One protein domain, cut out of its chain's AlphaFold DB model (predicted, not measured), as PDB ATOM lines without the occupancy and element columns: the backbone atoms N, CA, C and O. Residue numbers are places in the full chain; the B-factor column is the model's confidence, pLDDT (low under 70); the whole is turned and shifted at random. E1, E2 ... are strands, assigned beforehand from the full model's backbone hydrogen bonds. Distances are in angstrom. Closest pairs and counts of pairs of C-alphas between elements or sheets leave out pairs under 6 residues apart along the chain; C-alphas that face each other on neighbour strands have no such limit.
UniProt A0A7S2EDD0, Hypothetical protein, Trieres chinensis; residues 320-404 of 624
ATOM      1  N   LYS A 320      59.390  10.063 -38.795       83.31
ATOM      2  CA  LYS A 320      59.621   8.745 -39.397       83.31
ATOM      3  C   LYS A 320      59.461   7.699 -38.291       83.31
ATOM      4  O   LYS A 320      60.138   7.815 -37.276       83.31
ATOM      5  N   MET A 321      58.569   6.739 -38.489       79.56
ATOM      6  CA  MET A 321      58.334   5.619 -37.573       79.56
ATOM      7  C   MET A 321      59.365   4.503 -37.822       79.56
ATOM      8  O   MET A 321      60.093   4.542 -38.824       79.56
ATOM      9  N   GLU A 322      59.436   3.514 -36.926       76.19
ATOM     10  CA  GLU A 322      60.395   2.399 -37.022       76.19
ATOM     11  C   GLU A 322      60.202   1.553 -38.290       76.19
ATOM     12  O   GLU A 322      61.176   1.188 -38.948       76.19
ATOM     13  N   ASP A 323      58.950   1.354 -38.713       79.00
ATOM     14  CA  ASP A 323      58.577   0.681 -39.968       79.00
ATOM     15  C   ASP A 323      58.949   1.479 -41.240       79.00
ATOM     16  O   ASP A 323      58.734   1.036 -42.371       79.00
ATOM     17  N   GLY A 324      59.514   2.678 -41.077       85.00
ATOM     18  CA  GLY A 324      59.889   3.586 -42.153       85.00
ATOM     19  C   GLY A 324      58.750   4.458 -42.683       85.00
ATOM     20  O   GLY A 324      59.020   5.348 -43.506       85.00
ATOM     21  N   SER A 325      57.518   4.265 -42.208       84.25
ATOM     22  CA  SER A 325      56.379   5.124 -42.525       84.25
ATOM     23  C   SER A 325      56.579   6.534 -41.955       84.25
ATOM     24  O   SER A 325      57.409   6.779 -41.076       84.25
ATOM     25  N   ARG A 326      55.858   7.519 -42.504       85.75
ATOM     26  CA  ARG A 326      55.870   8.897 -41.997       85.75
ATOM     27  C   ARG A 326      54.523   9.215 -41.371       85.75
ATOM     28  O   ARG A 326      53.527   9.265 -42.090       85.75
ATOM     29  N   LYS A 327      54.513   9.501 -40.071       86.19
ATOM     30  CA  LYS A 327      53.315   9.898 -39.326       86.19
ATOM     31  C   LYS A 327      53.305  11.412 -39.152       86.19
ATOM     32  O   LYS A 327      54.310  12.001 -38.749       86.19
ATOM     33  N   ALA A 328      52.201  12.050 -39.522       90.75
ATOM     34  CA  ALA A 328      52.020  13.481 -39.325       90.75
ATOM     35  C   ALA A 328      51.502  13.760 -37.906       90.75
ATOM     36  O   ALA A 328      50.709  12.978 -37.382       90.75
ATOM     37  N   TYR A 329      51.971  14.841 -37.287       90.44
ATOM     38  CA  TYR A 329      51.548  15.286 -35.958       90.44
ATOM     39  C   TYR A 329      51.608  16.815 -35.864       90.44
ATOM     40  O   TYR A 329      52.339  17.461 -36.619       90.44
ATOM     41  N   CYS A 330      50.853  17.395 -34.932       93.12
ATOM     42  CA  CYS A 330      50.850  18.836 -34.700       93.12
ATOM     43  C   CYS A 330      51.827  19.212 -33.586       93.12
ATOM     44  O   CYS A 330      51.727  18.723 -32.463       93.12
ATOM     45  N   ASP A 331      52.771  20.098 -33.895       93.19
ATOM     46  CA  ASP A 331      53.629  20.733 -32.901       93.19
ATOM     47  C   ASP A 331      52.941  21.984 -32.353       93.19
ATOM     48  O   ASP A 331      52.757  22.970 -33.074       93.19
ATOM     49  N   CYS A 332      52.562  21.935 -31.076       93.94
ATOM     50  CA  CYS A 332      51.838  23.007 -30.401       93.94
ATOM     51  C   CYS A 332      52.742  24.126 -29.872       93.94
ATOM     52  O   CYS A 332      52.228  25.185 -29.511       93.94
ATOM     53  N   ALA A 333      54.066  23.942 -29.837       90.12
ATOM     54  CA  ALA A 333      54.975  24.951 -29.295       90.12
ATOM     55  C   ALA A 333      54.888  26.312 -30.025       90.12
ATOM     56  O   ALA A 333      54.862  27.342 -29.348       90.12
ATOM     57  N   PRO A 334      54.760  26.375 -31.369       91.62
ATOM     58  CA  PRO A 334      54.574  27.632 -32.098       91.62
ATOM     59  C   PRO A 334      53.245  28.344 -31.810       91.62
ATOM     60  O   PRO A 334      53.153  29.551 -32.026       91.62
ATOM     61  N   ALA A 335      52.228  27.621 -31.328       90.56
ATOM     62  CA  ALA A 335      50.927  28.192 -30.976       90.56
ATOM     63  C   ALA A 335      50.949  28.922 -29.620       90.56
ATOM     64  O   ALA A 335      49.996  29.623 -29.281       90.56
ATOM     65  N   ALA A 336      52.011  28.758 -28.822       89.38
ATOM     66  CA  ALA A 336      52.109  29.378 -27.508       89.38
ATOM     67  C   ALA A 336      52.284  30.906 -27.612       89.38
ATOM     68  O   ALA A 336      53.290  31.420 -28.106       89.38
ATOM     69  N   ASP A 337      51.322  31.647 -27.071       87.88
ATOM     70  CA  ASP A 337      51.387  33.094 -26.901       87.88
ATOM     71  C   ASP A 337      51.848  33.420 -25.479       87.88
ATOM     72  O   ASP A 337      51.060  33.588 -24.543       87.88
ATOM     73  N   THR A 338      53.169  33.521 -25.328       82.38
ATOM     74  CA  THR A 338      53.831  33.855 -24.058       82.38
ATOM     75  C   THR A 338      53.405  35.211 -23.491       82.38
ATOM     76  O   THR A 338      53.448  35.394 -22.274       82.38
ATOM     77  N   LYS A 339      52.975  36.161 -24.337       85.25
ATOM     78  CA  LYS A 339      52.550  37.497 -23.889       85.25
ATOM     79  C   LYS A 339      51.171  37.446 -23.246       85.25
ATOM     80  O   LYS A 339      50.955  38.099 -22.230       85.25
ATOM     81  N   ASN A 340      50.274  36.644 -23.815       85.88
ATOM     82  CA  ASN A 340      48.902  36.496 -23.329       85.88
ATOM     83  C   ASN A 340      48.683  35.240 -22.471       85.88
ATOM     84  O   ASN A 340      47.537  34.926 -22.151       85.88
ATOM     85  N   GLN A 341      49.761  34.530 -22.111       86.12
ATOM     86  CA  GLN A 341      49.737  33.297 -21.314       86.12
ATOM     87  C   GLN A 341      48.788  32.232 -21.886       86.12
ATOM     88  O   GLN A 341      48.050  31.574 -21.153       86.12
ATOM     89  N   LYS A 342      48.776  32.085 -23.215       91.25
ATOM     90  CA  LYS A 342      47.984  31.054 -23.891       91.25
ATOM     91  C   LYS A 342      48.926  29.977 -24.393       91.25
ATOM     92  O   LYS A 342      49.769  30.258 -25.237       91.25
ATOM     93  N   SER A 343      48.748  28.760 -23.913       94.06
ATOM     94  CA  SER A 343      49.400  27.579 -24.475       94.06
ATOM     95  C   SER A 343      48.330  26.604 -24.948       94.06
ATOM     96  O   SER A 343      47.180  26.691 -24.515       94.06
ATOM     97  N   TYR A 344      48.688  25.713 -25.866       94.38
ATOM     98  CA  TYR A 344      47.741  24.797 -26.496       94.38
ATOM     99  C   TYR A 344      48.249  23.360 -26.435       94.38
ATOM    100  O   TYR A 344      49.451  23.116 -26.513       94.38
ATOM    101  N   THR A 345      47.332  22.409 -26.291       93.19
ATOM    102  CA  THR A 345      47.618  20.971 -26.233       93.19
ATOM    103  C   THR A 345      46.518  20.165 -26.935       93.19
ATOM    104  O   THR A 345      45.553  20.729 -27.454       93.19
ATOM    105  N   GLY A 346      46.663  18.843 -26.962       91.12
ATOM    106  CA  GLY A 346      45.821  17.919 -27.720       91.12
ATOM    107  C   GLY A 346      46.428  17.539 -29.066       91.12
ATOM    108  O   GLY A 346      47.389  18.151 -29.527       91.12
ATOM    109  N   ILE A 347      45.846  16.518 -29.695       89.12
ATOM    110  CA  ILE A 347      46.341  15.916 -30.944       89.12
ATOM    111  C   ILE A 347      46.472  16.955 -32.073       89.12
ATOM    112  O   ILE A 347      47.426  16.911 -32.847       89.12
ATOM    113  N   GLY A 348      45.537  17.904 -32.142       91.38
ATOM    114  CA  GLY A 348      45.541  19.021 -33.084       91.38
ATOM    115  C   GLY A 348      45.926  20.361 -32.456       91.38
ATOM    116  O   GLY A 348      45.714  21.393 -33.082       91.38
ATOM    117  N   CYS A 349      46.442  20.397 -31.224       94.44
ATOM    118  CA  CYS A 349      46.668  21.643 -30.472       94.44
ATOM    119  C   CYS A 349      45.386  22.461 -30.254       94.44
ATOM    120  O   CYS A 349      45.375  23.694 -30.328       94.44
ATOM    121  N   GLN A 350      44.280  21.761 -30.029       90.31
ATOM    122  CA  GLN A 350      42.949  22.340 -29.978       90.31
ATOM    123  C   GLN A 350      42.525  22.820 -28.582       90.31
ATOM    124  O   GLN A 350      41.659  23.683 -28.464       90.31
ATOM    125  N   HIS A 351      43.152  22.305 -27.522       92.19
ATOM    126  CA  HIS A 351      42.813  22.647 -26.145       92.19
ATOM    127  C   HIS A 351      43.690  23.780 -25.641       92.19
ATOM    128  O   HIS A 351      44.895  23.612 -25.451       92.19
ATOM    129  N   LYS A 352      43.075  24.930 -25.382       94.06
ATOM    130  CA  LYS A 352      43.739  26.058 -24.733       94.06
ATOM    131  C   LYS A 352      44.001  25.763 -23.248       94.06
ATOM    132  O   LYS A 352      43.183  25.126 -22.584       94.06
ATOM    133  N   SER A 353      45.108  26.281 -22.720       95.00
ATOM    134  CA  SER A 353      45.431  26.261 -21.295       95.00
ATOM    135  C   SER A 353      44.297  26.857 -20.451       95.00
ATOM    136  O   SER A 353      43.781  27.942 -20.736       95.00
ATOM    137  N   THR A 354      43.912  26.136 -19.400       94.56
ATOM    138  CA  THR A 354      42.972  26.588 -18.364       94.56
ATOM    139  C   THR A 354      43.706  27.068 -17.121       94.56
ATOM    140  O   THR A 354      43.266  28.024 -16.489       94.56
ATOM    141  N   THR A 355      44.848  26.448 -16.810       94.38
ATOM    142  CA  THR A 355      45.673  26.773 -15.643       94.38
ATOM    143  C   THR A 355      47.126  26.892 -16.081       94.38
ATOM    144  O   THR A 355      47.654  25.983 -16.717       94.38
ATOM    145  N   MET A 356      47.786  27.999 -15.740       93.00
ATOM    146  CA  MET A 356      49.234  28.142 -15.912       93.00
ATOM    147  C   MET A 356      49.915  27.740 -14.607       93.00
ATOM    148  O   MET A 356      49.581  28.269 -13.547       93.00
ATOM    149  N   CYS A 357      50.856  26.807 -14.675       90.50
ATOM    150  CA  CYS A 357      51.605  26.357 -13.512       90.50
ATOM    151  C   CYS A 357      52.783  27.300 -13.272       90.50
ATOM    152  O   CYS A 357      53.422  27.764 -14.216       90.50
ATOM    153  N   GLU A 358      53.091  27.592 -12.010       87.69
ATOM    154  CA  GLU A 358      54.270  28.378 -11.650       87.69
ATOM    155  C   GLU A 358      55.472  27.440 -11.483       87.69
ATOM    156  O   GLU A 358      55.607  26.804 -10.434       87.69
ATOM    157  N   PRO A 359      56.366  27.306 -12.483       76.81
ATOM    158  CA  PRO A 359      57.560  26.504 -12.290       76.81
ATOM    159  C   PRO A 359      58.448  27.143 -11.219       76.81
ATOM    160  O   PRO A 359      58.720  28.352 -11.256       76.81
ATOM    161  N   LYS A 360      58.981  26.329 -10.298       73.62
ATOM    162  CA  LYS A 360      60.133  26.750  -9.491       73.62
ATOM    163  C   LYS A 360      61.304  27.015 -10.449       73.62
ATOM    164  O   LYS A 360      61.423  26.369 -11.487       73.62
ATOM    165  N   LYS A 361      62.068  28.074 -10.151       66.94
ATOM    166  CA  LYS A 361      63.055  28.728 -11.033       66.94
ATOM    167  C   LYS A 361      63.777  27.718 -11.935       66.94
ATOM    168  O   LYS A 361      64.460  26.861 -11.404       66.94
ATOM    169  N   GLU A 362      63.601  27.872 -13.255       69.69
ATOM    170  CA  GLU A 362      64.403  27.353 -14.389       69.69
ATOM    171  C   GLU A 362      63.590  26.740 -15.539       69.69
ATOM    172  O   GLU A 362      64.114  26.678 -16.657       69.69
ATOM    173  N   MET A 363      62.326  26.362 -15.335       68.62
ATOM    174  CA  MET A 363      61.460  25.904 -16.431       68.62
ATOM    175  C   MET A 363      60.839  27.062 -17.224       68.62
ATOM    176  O   MET A 363      60.551  28.140 -16.697       68.62
ATOM    177  N   ARG A 364      60.631  26.823 -18.521       73.00
ATOM    178  CA  ARG A 364      59.907  27.723 -19.422       73.00
ATOM    179  C   ARG A 364      58.446  27.816 -18.979       73.00
ATOM    180  O   ARG A 364      57.750  26.807 -18.925       73.00
ATOM    181  N   LYS A 365      57.986  29.028 -18.644       73.50
ATOM    182  CA  LYS A 365      56.620  29.271 -18.139       73.50
ATOM    183  C   LYS A 365      55.525  28.846 -19.119       73.50
ATOM    184  O   LYS A 365      54.415  28.562 -18.703       73.50
ATOM    185  N   ASP A 366      55.831  28.813 -20.406       75.25
ATOM    186  CA  ASP A 366      54.888  28.481 -21.468       75.25
ATOM    187  C   ASP A 366      54.694  26.981 -21.698       75.25
ATOM    188  O   ASP A 366      53.732  26.590 -22.356       75.25
ATOM    189  N   MET A 367      55.553  26.149 -21.105       77.94
ATOM    190  CA  MET A 367      55.436  24.687 -21.130       77.94
ATOM    191  C   MET A 367      54.734  24.133 -19.885       77.94
ATOM    192  O   MET A 367      54.286  22.995 -19.884       77.94
ATOM    193  N   ALA A 368      54.622  24.917 -18.814       89.00
ATOM    194  CA  ALA A 368      54.029  24.480 -17.557       89.00
ATOM    195  C   ALA A 368      52.564  24.932 -17.490       89.00
ATOM    196  O   ALA A 368      52.258  25.991 -16.943       89.00
ATOM    197  N   PHE A 369      51.651  24.167 -18.087       94.12
ATOM    198  CA  PHE A 369      50.221  24.477 -18.073       94.12
ATOM    199  C   PHE A 369      49.363  23.215 -18.098       94.12
ATOM    200  O   PHE A 369      49.810  22.159 -18.537       94.12
ATOM    201  N   CYS A 370      48.108  23.361 -17.687       95.69
ATOM    202  CA  CYS A 370      47.073  22.342 -17.784       95.69
ATOM    203  C   CYS A 370      45.907  22.881 -18.613       95.69
ATOM    204  O   CYS A 370      45.598  24.075 -18.555       95.69
ATOM    205  N   ALA A 371      45.262  22.018 -19.388       94.88
ATOM    206  CA  ALA A 371      44.049  22.311 -20.140       94.88
ATOM    207  C   ALA A 371      42.837  21.584 -19.538       94.88
ATOM    208  O   ALA A 371      42.971  20.803 -18.596       94.88
ATOM    209  N   ASN A 372      41.647  21.867 -20.072       93.50
ATOM    210  CA  ASN A 372      40.393  21.186 -19.730       93.50
ATOM    211  C   ASN A 372      40.095  21.095 -18.216       93.50
ATOM    212  O   ASN A 372      39.512  20.125 -17.743       93.50
ATOM    213  N   GLY A 373      40.494  22.113 -17.447       94.38
ATOM    214  CA  GLY A 373      40.247  22.182 -16.006       94.38
ATOM    215  C   GLY A 373      41.278  21.451 -15.145       94.38
ATOM    216  O   GLY A 373      41.063  21.326 -13.943       94.38
ATOM    217  N   GLY A 374      42.390  20.988 -15.724       96.00
ATOM    218  CA  GLY A 374      43.492  20.399 -14.965       96.00
ATOM    219  C   GLY A 374      44.076  21.356 -13.923       96.00
ATOM    220  O   GLY A 374      44.223  22.562 -14.167       96.00
ATOM    221  N   THR A 375      44.423  20.808 -12.762       95.88
ATOM    222  CA  THR A 375      45.093  21.521 -11.670       95.88
ATOM    223  C   THR A 375      46.589  21.247 -11.701       95.88
ATOM    224  O   THR A 375      47.031  20.138 -11.992       95.88
ATOM    225  N   CYS A 376      47.383  22.278 -11.422       94.62
ATOM    226  CA  CYS A 376      48.830  22.140 -11.354       94.62
ATOM    227  C   CYS A 376      49.221  21.425 -10.065       94.62
ATOM    228  O   CYS A 376      48.925  21.914  -8.973       94.62
ATOM    229  N   GLU A 377      49.942  20.322 -10.196       91.69
ATOM    230  CA  GLU A 377      50.602  19.649  -9.085       91.69
ATOM    231  C   GLU A 377      52.109  19.699  -9.310       91.69
ATOM    232  O   GLU A 377      52.592  19.616 -10.436       91.69
ATOM    233  N   LEU A 378      52.865  19.882  -8.235       83.69
ATOM    234  CA  LEU A 378      54.305  19.682  -8.277       83.69
ATOM    235  C   LEU A 378      54.559  18.232  -7.882       83.69
ATOM    236  O   LEU A 378      54.073  17.800  -6.838       83.69
ATOM    237  N   ASP A 379      55.306  17.494  -8.698       76.56
ATOM    238  CA  ASP A 379      55.790  16.179  -8.282       76.56
ATOM    239  C   ASP A 379      56.819  16.304  -7.136       76.56
ATOM    240  O   ASP A 379      57.215  17.404  -6.732       76.56
ATOM    241  N   GLU A 380      57.269  15.170  -6.592       74.88
ATOM    242  CA  GLU A 380      58.275  15.138  -5.516       74.88
ATOM    243  C   GLU A 380      59.598  15.820  -5.921       74.88
ATOM    244  O   GLU A 380      60.307  16.367  -5.071       74.88
ATOM    245  N   ALA A 381      59.898  15.869  -7.225       69.94
ATOM    246  CA  ALA A 381      61.039  16.572  -7.810       69.94
ATOM    247  C   ALA A 381      60.745  18.058  -8.121       69.94
ATOM    248  O   ALA A 381      61.562  18.740  -8.741       69.94
ATOM    249  N   ASN A 382      59.605  18.590  -7.670       72.62
ATOM    250  CA  ASN A 382      59.111  19.940  -7.948       72.62
ATOM    251  C   ASN A 382      58.901  20.271  -9.437       72.62
ATOM    252  O   ASN A 382      58.910  21.453  -9.810       72.62
ATOM    253  N   LYS A 383      58.699  19.273 -10.295       73.25
ATOM    254  CA  LYS A 383      58.328  19.489 -11.693       73.25
ATOM    255  C   LYS A 383      56.811  19.695 -11.781       73.25
ATOM    256  O   LYS A 383      56.057  18.936 -11.171       73.25
ATOM    257  N   PRO A 384      56.344  20.721 -12.510       79.44
ATOM    258  CA  PRO A 384      54.922  20.946 -12.709       79.44
ATOM    259  C   PRO A 384      54.339  19.840 -13.594       79.44
ATOM    260  O   PRO A 384      54.721  19.695 -14.754       79.44
ATOM    261  N   GLY A 385      53.415  19.078 -13.028       87.50
ATOM    262  CA  GLY A 385      52.511  18.172 -13.718       87.50
ATOM    263  C   GLY A 385      51.066  18.652 -13.602       87.50
ATOM    264  O   GLY A 385      50.760  19.626 -12.910       87.50
ATOM    265  N   CYS A 386      50.170  17.951 -14.289       93.88
ATOM    266  CA  CYS A 386      48.745  18.224 -14.231       93.88
ATOM    267  C   CYS A 386      47.989  17.051 -13.622       93.88
ATOM    268  O   CYS A 386      48.107  15.917 -14.089       93.88
ATOM    269  N   GLN A 387      47.164  17.345 -12.622       94.88
ATOM    270  CA  GLN A 387      46.116  16.445 -12.174       94.88
ATOM    271  C   GLN A 387      44.889  16.687 -13.052       94.88
ATOM    272  O   GLN A 387      44.266  17.751 -13.022       94.88
ATOM    273  N   CYS A 388      44.588  15.708 -13.900       94.88
ATOM    274  CA  CYS A 388      43.529  15.839 -14.886       94.88
ATOM    275  C   CYS A 388      42.176  15.440 -14.302       94.88
ATOM    276  O   CYS A 388      42.065  14.339 -13.756       94.88
ATOM    277  N   PRO A 389      41.138  16.287 -14.425       94.88
ATOM    278  CA  PRO A 389      39.787  15.870 -14.095       94.88
ATOM    279  C   PRO A 389      39.351  14.785 -15.076       94.88
ATOM    280  O   PRO A 389      39.671  14.854 -16.261       94.88
ATOM    281  N   GLU A 390      38.586  13.802 -14.606       91.38
ATOM    282  CA  GLU A 390      37.909  12.872 -15.511       91.38
ATOM    283  C   GLU A 390      37.004  13.651 -16.482       91.38
ATOM    284  O   GLU A 390      36.320  14.584 -16.048       91.38
ATOM    285  N   PRO A 391      36.965  13.298 -17.780       90.56
ATOM    286  CA  PRO A 391      37.612  12.154 -18.436       90.56
ATOM    287  C   PRO A 391      38.961  12.485 -19.110       90.56
ATOM    288  O   PRO A 391      39.331  11.836 -20.081       90.56
ATOM    289  N   TRP A 392      39.701  13.504 -18.682       91.56
ATOM    290  CA  TRP A 392      40.928  13.949 -19.354       91.56
ATOM    291  C   TRP A 392      42.190  13.241 -18.843       91.56
ATOM    292  O   TRP A 392      42.275  12.801 -17.698       91.56
ATOM    293  N   THR A 393      43.202  13.140 -19.704       90.56
ATOM    294  CA  THR A 393      44.507  12.527 -19.430       90.56
ATOM    295  C   THR A 393      45.634  13.205 -20.221       90.56
ATOM    296  O   THR A 393      45.418  14.142 -20.999       90.56
ATOM    297  N   GLY A 394      46.859  12.723 -20.017       87.69
ATOM    298  CA  GLY A 394      48.083  13.232 -20.629       87.69
ATOM    299  C   GLY A 394      48.766  14.324 -19.796       87.69
ATOM    300  O   GLY A 394      48.205  14.806 -18.813       87.69
ATOM    301  N   PRO A 395      49.978  14.750 -20.190       87.38
ATOM    302  CA  PRO A 395      50.816  15.653 -19.394       87.38
ATOM    303  C   PRO A 395      50.188  17.032 -19.154       87.38
ATOM    304  O   PRO A 395      50.470  17.664 -18.143       87.38
ATOM    305  N   HIS A 396      49.312  17.472 -20.060       93.50
ATOM    306  CA  HIS A 396      48.611  18.758 -19.995       93.50
ATOM    307  C   HIS A 396      47.085  18.602 -19.955       93.50
ATOM    308  O   HIS A 396      46.370  19.566 -20.223       93.50
ATOM    309  N   CYS A 397      46.566  17.401 -19.674       94.69
ATOM    310  CA  CYS A 397      45.124  17.104 -19.704       94.69
ATOM    311  C   CYS A 397      44.453  17.391 -21.057       94.69
ATOM    312  O   CYS A 397      43.292  17.786 -21.122       94.69
ATOM    313  N   GLY A 398      45.205  17.228 -22.148       91.31
ATOM    314  CA  GLY A 398      44.766  17.507 -23.515       91.31
ATOM    315  C   GLY A 398      44.142  16.323 -24.250       91.31
ATOM    316  O   GLY A 398      43.793  16.476 -25.417       91.31
ATOM    317  N   LEU A 399      44.061  15.147 -23.621       87.50
ATOM    318  CA  LEU A 399      43.591  13.908 -24.246       87.50
ATOM    319  C   LEU A 399      42.353  13.387 -23.513       87.50
ATOM    320  O   LEU A 399      42.341  13.369 -22.287       87.50
ATOM    321  N   HIS A 400      41.317  12.975 -24.238       85.75
ATOM    322  CA  HIS A 400      40.081  12.437 -23.662       85.75
ATOM    323  C   HIS A 400      40.190  10.913 -23.480       85.75
ATOM    324  O   HIS A 400      40.671  10.226 -24.375       85.75
ATOM    325  N   LYS A 401      39.747  10.362 -22.344       81.56
ATOM    326  CA  LYS A 401      39.854   8.925 -22.021       81.56
ATOM    327  C   LYS A 401      38.803   8.053 -22.708       81.56
ATOM    328  O   LYS A 401      39.059   6.875 -22.917       81.56
ATOM    329  N   THR A 402      37.617   8.588 -23.010       64.44
ATOM    330  CA  THR A 402      36.460   7.780 -23.453       64.44
ATOM    331  C   THR A 402      36.221   7.779 -24.962       64.44
ATOM    332  O   THR A 402      35.185   7.292 -25.409       64.44
ATOM    333  N   GLU A 403      37.124   8.339 -25.764       54.75
ATOM    334  CA  GLU A 403      37.069   8.132 -27.213       54.75
ATOM    335  C   GLU A 403      37.634   6.742 -27.505       54.75
ATOM    336  O   GLU A 403      38.818   6.630 -27.795       54.75
ATOM    337  N   ASP A 404      36.794   5.717 -27.325       45.31
ATOM    338  CA  ASP A 404      37.056   4.280 -27.495       45.31
ATOM    339  C   ASP A 404      38.544   3.919 -27.656       45.31
ATOM    340  O   ASP A 404      39.076   3.946 -28.775       45.31
TER     341      ASP A 404
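This is residues 320 to 404 of the 624 residues of the protein "Hypothetical protein" of Trieres chinensis (UniProt A0A7S2EDD0). There is little regular structure: two small hairpins, E2 with E3 and E4 with E5, sit next to each other amid long loops, and residues 321 to 327 stick out, running into E1. The printed part has 85 residues, with five named strands, E1 to E5, and no named helix: all strand, 23 residues, both sheets antiparallel. It is only just compact, close to loose: radius of gyration of the C-alphas 14.0 A, spans 40 by 28 by 27 A.

Look first at the hairpin of E2, residues 351 to 356, and E3, residues 369 to 371: N 354 and O 370, 2.8 A, are within hydrogen-bond range. In the hairpin of E4, residues 375 to 378, and E5, residues 384 to 387, find N 385 and O 377 within range at 2.8 A. The closest C-alphas of E3 and E5, Cys 370 and Cys 386, are 5.7 A apart. E1, residues 326 to 331, pairs with no named strand and is apart from E2 to E5.

Find C-alpha 351 at (42.813, 22.647, -26.145); E2 runs 13.3 A. E1 begins at (55.870, 8.897, -41.997) and runs 15.1 A.

The farthest C-alphas, Asp 323 and Asn 340, are 40.7 A apart. The printed part has no cut; links E1 to E2 and E2 to E3 are long. Find pLDDT under 70 at residues 361 to 363, 381 and 402 to 404.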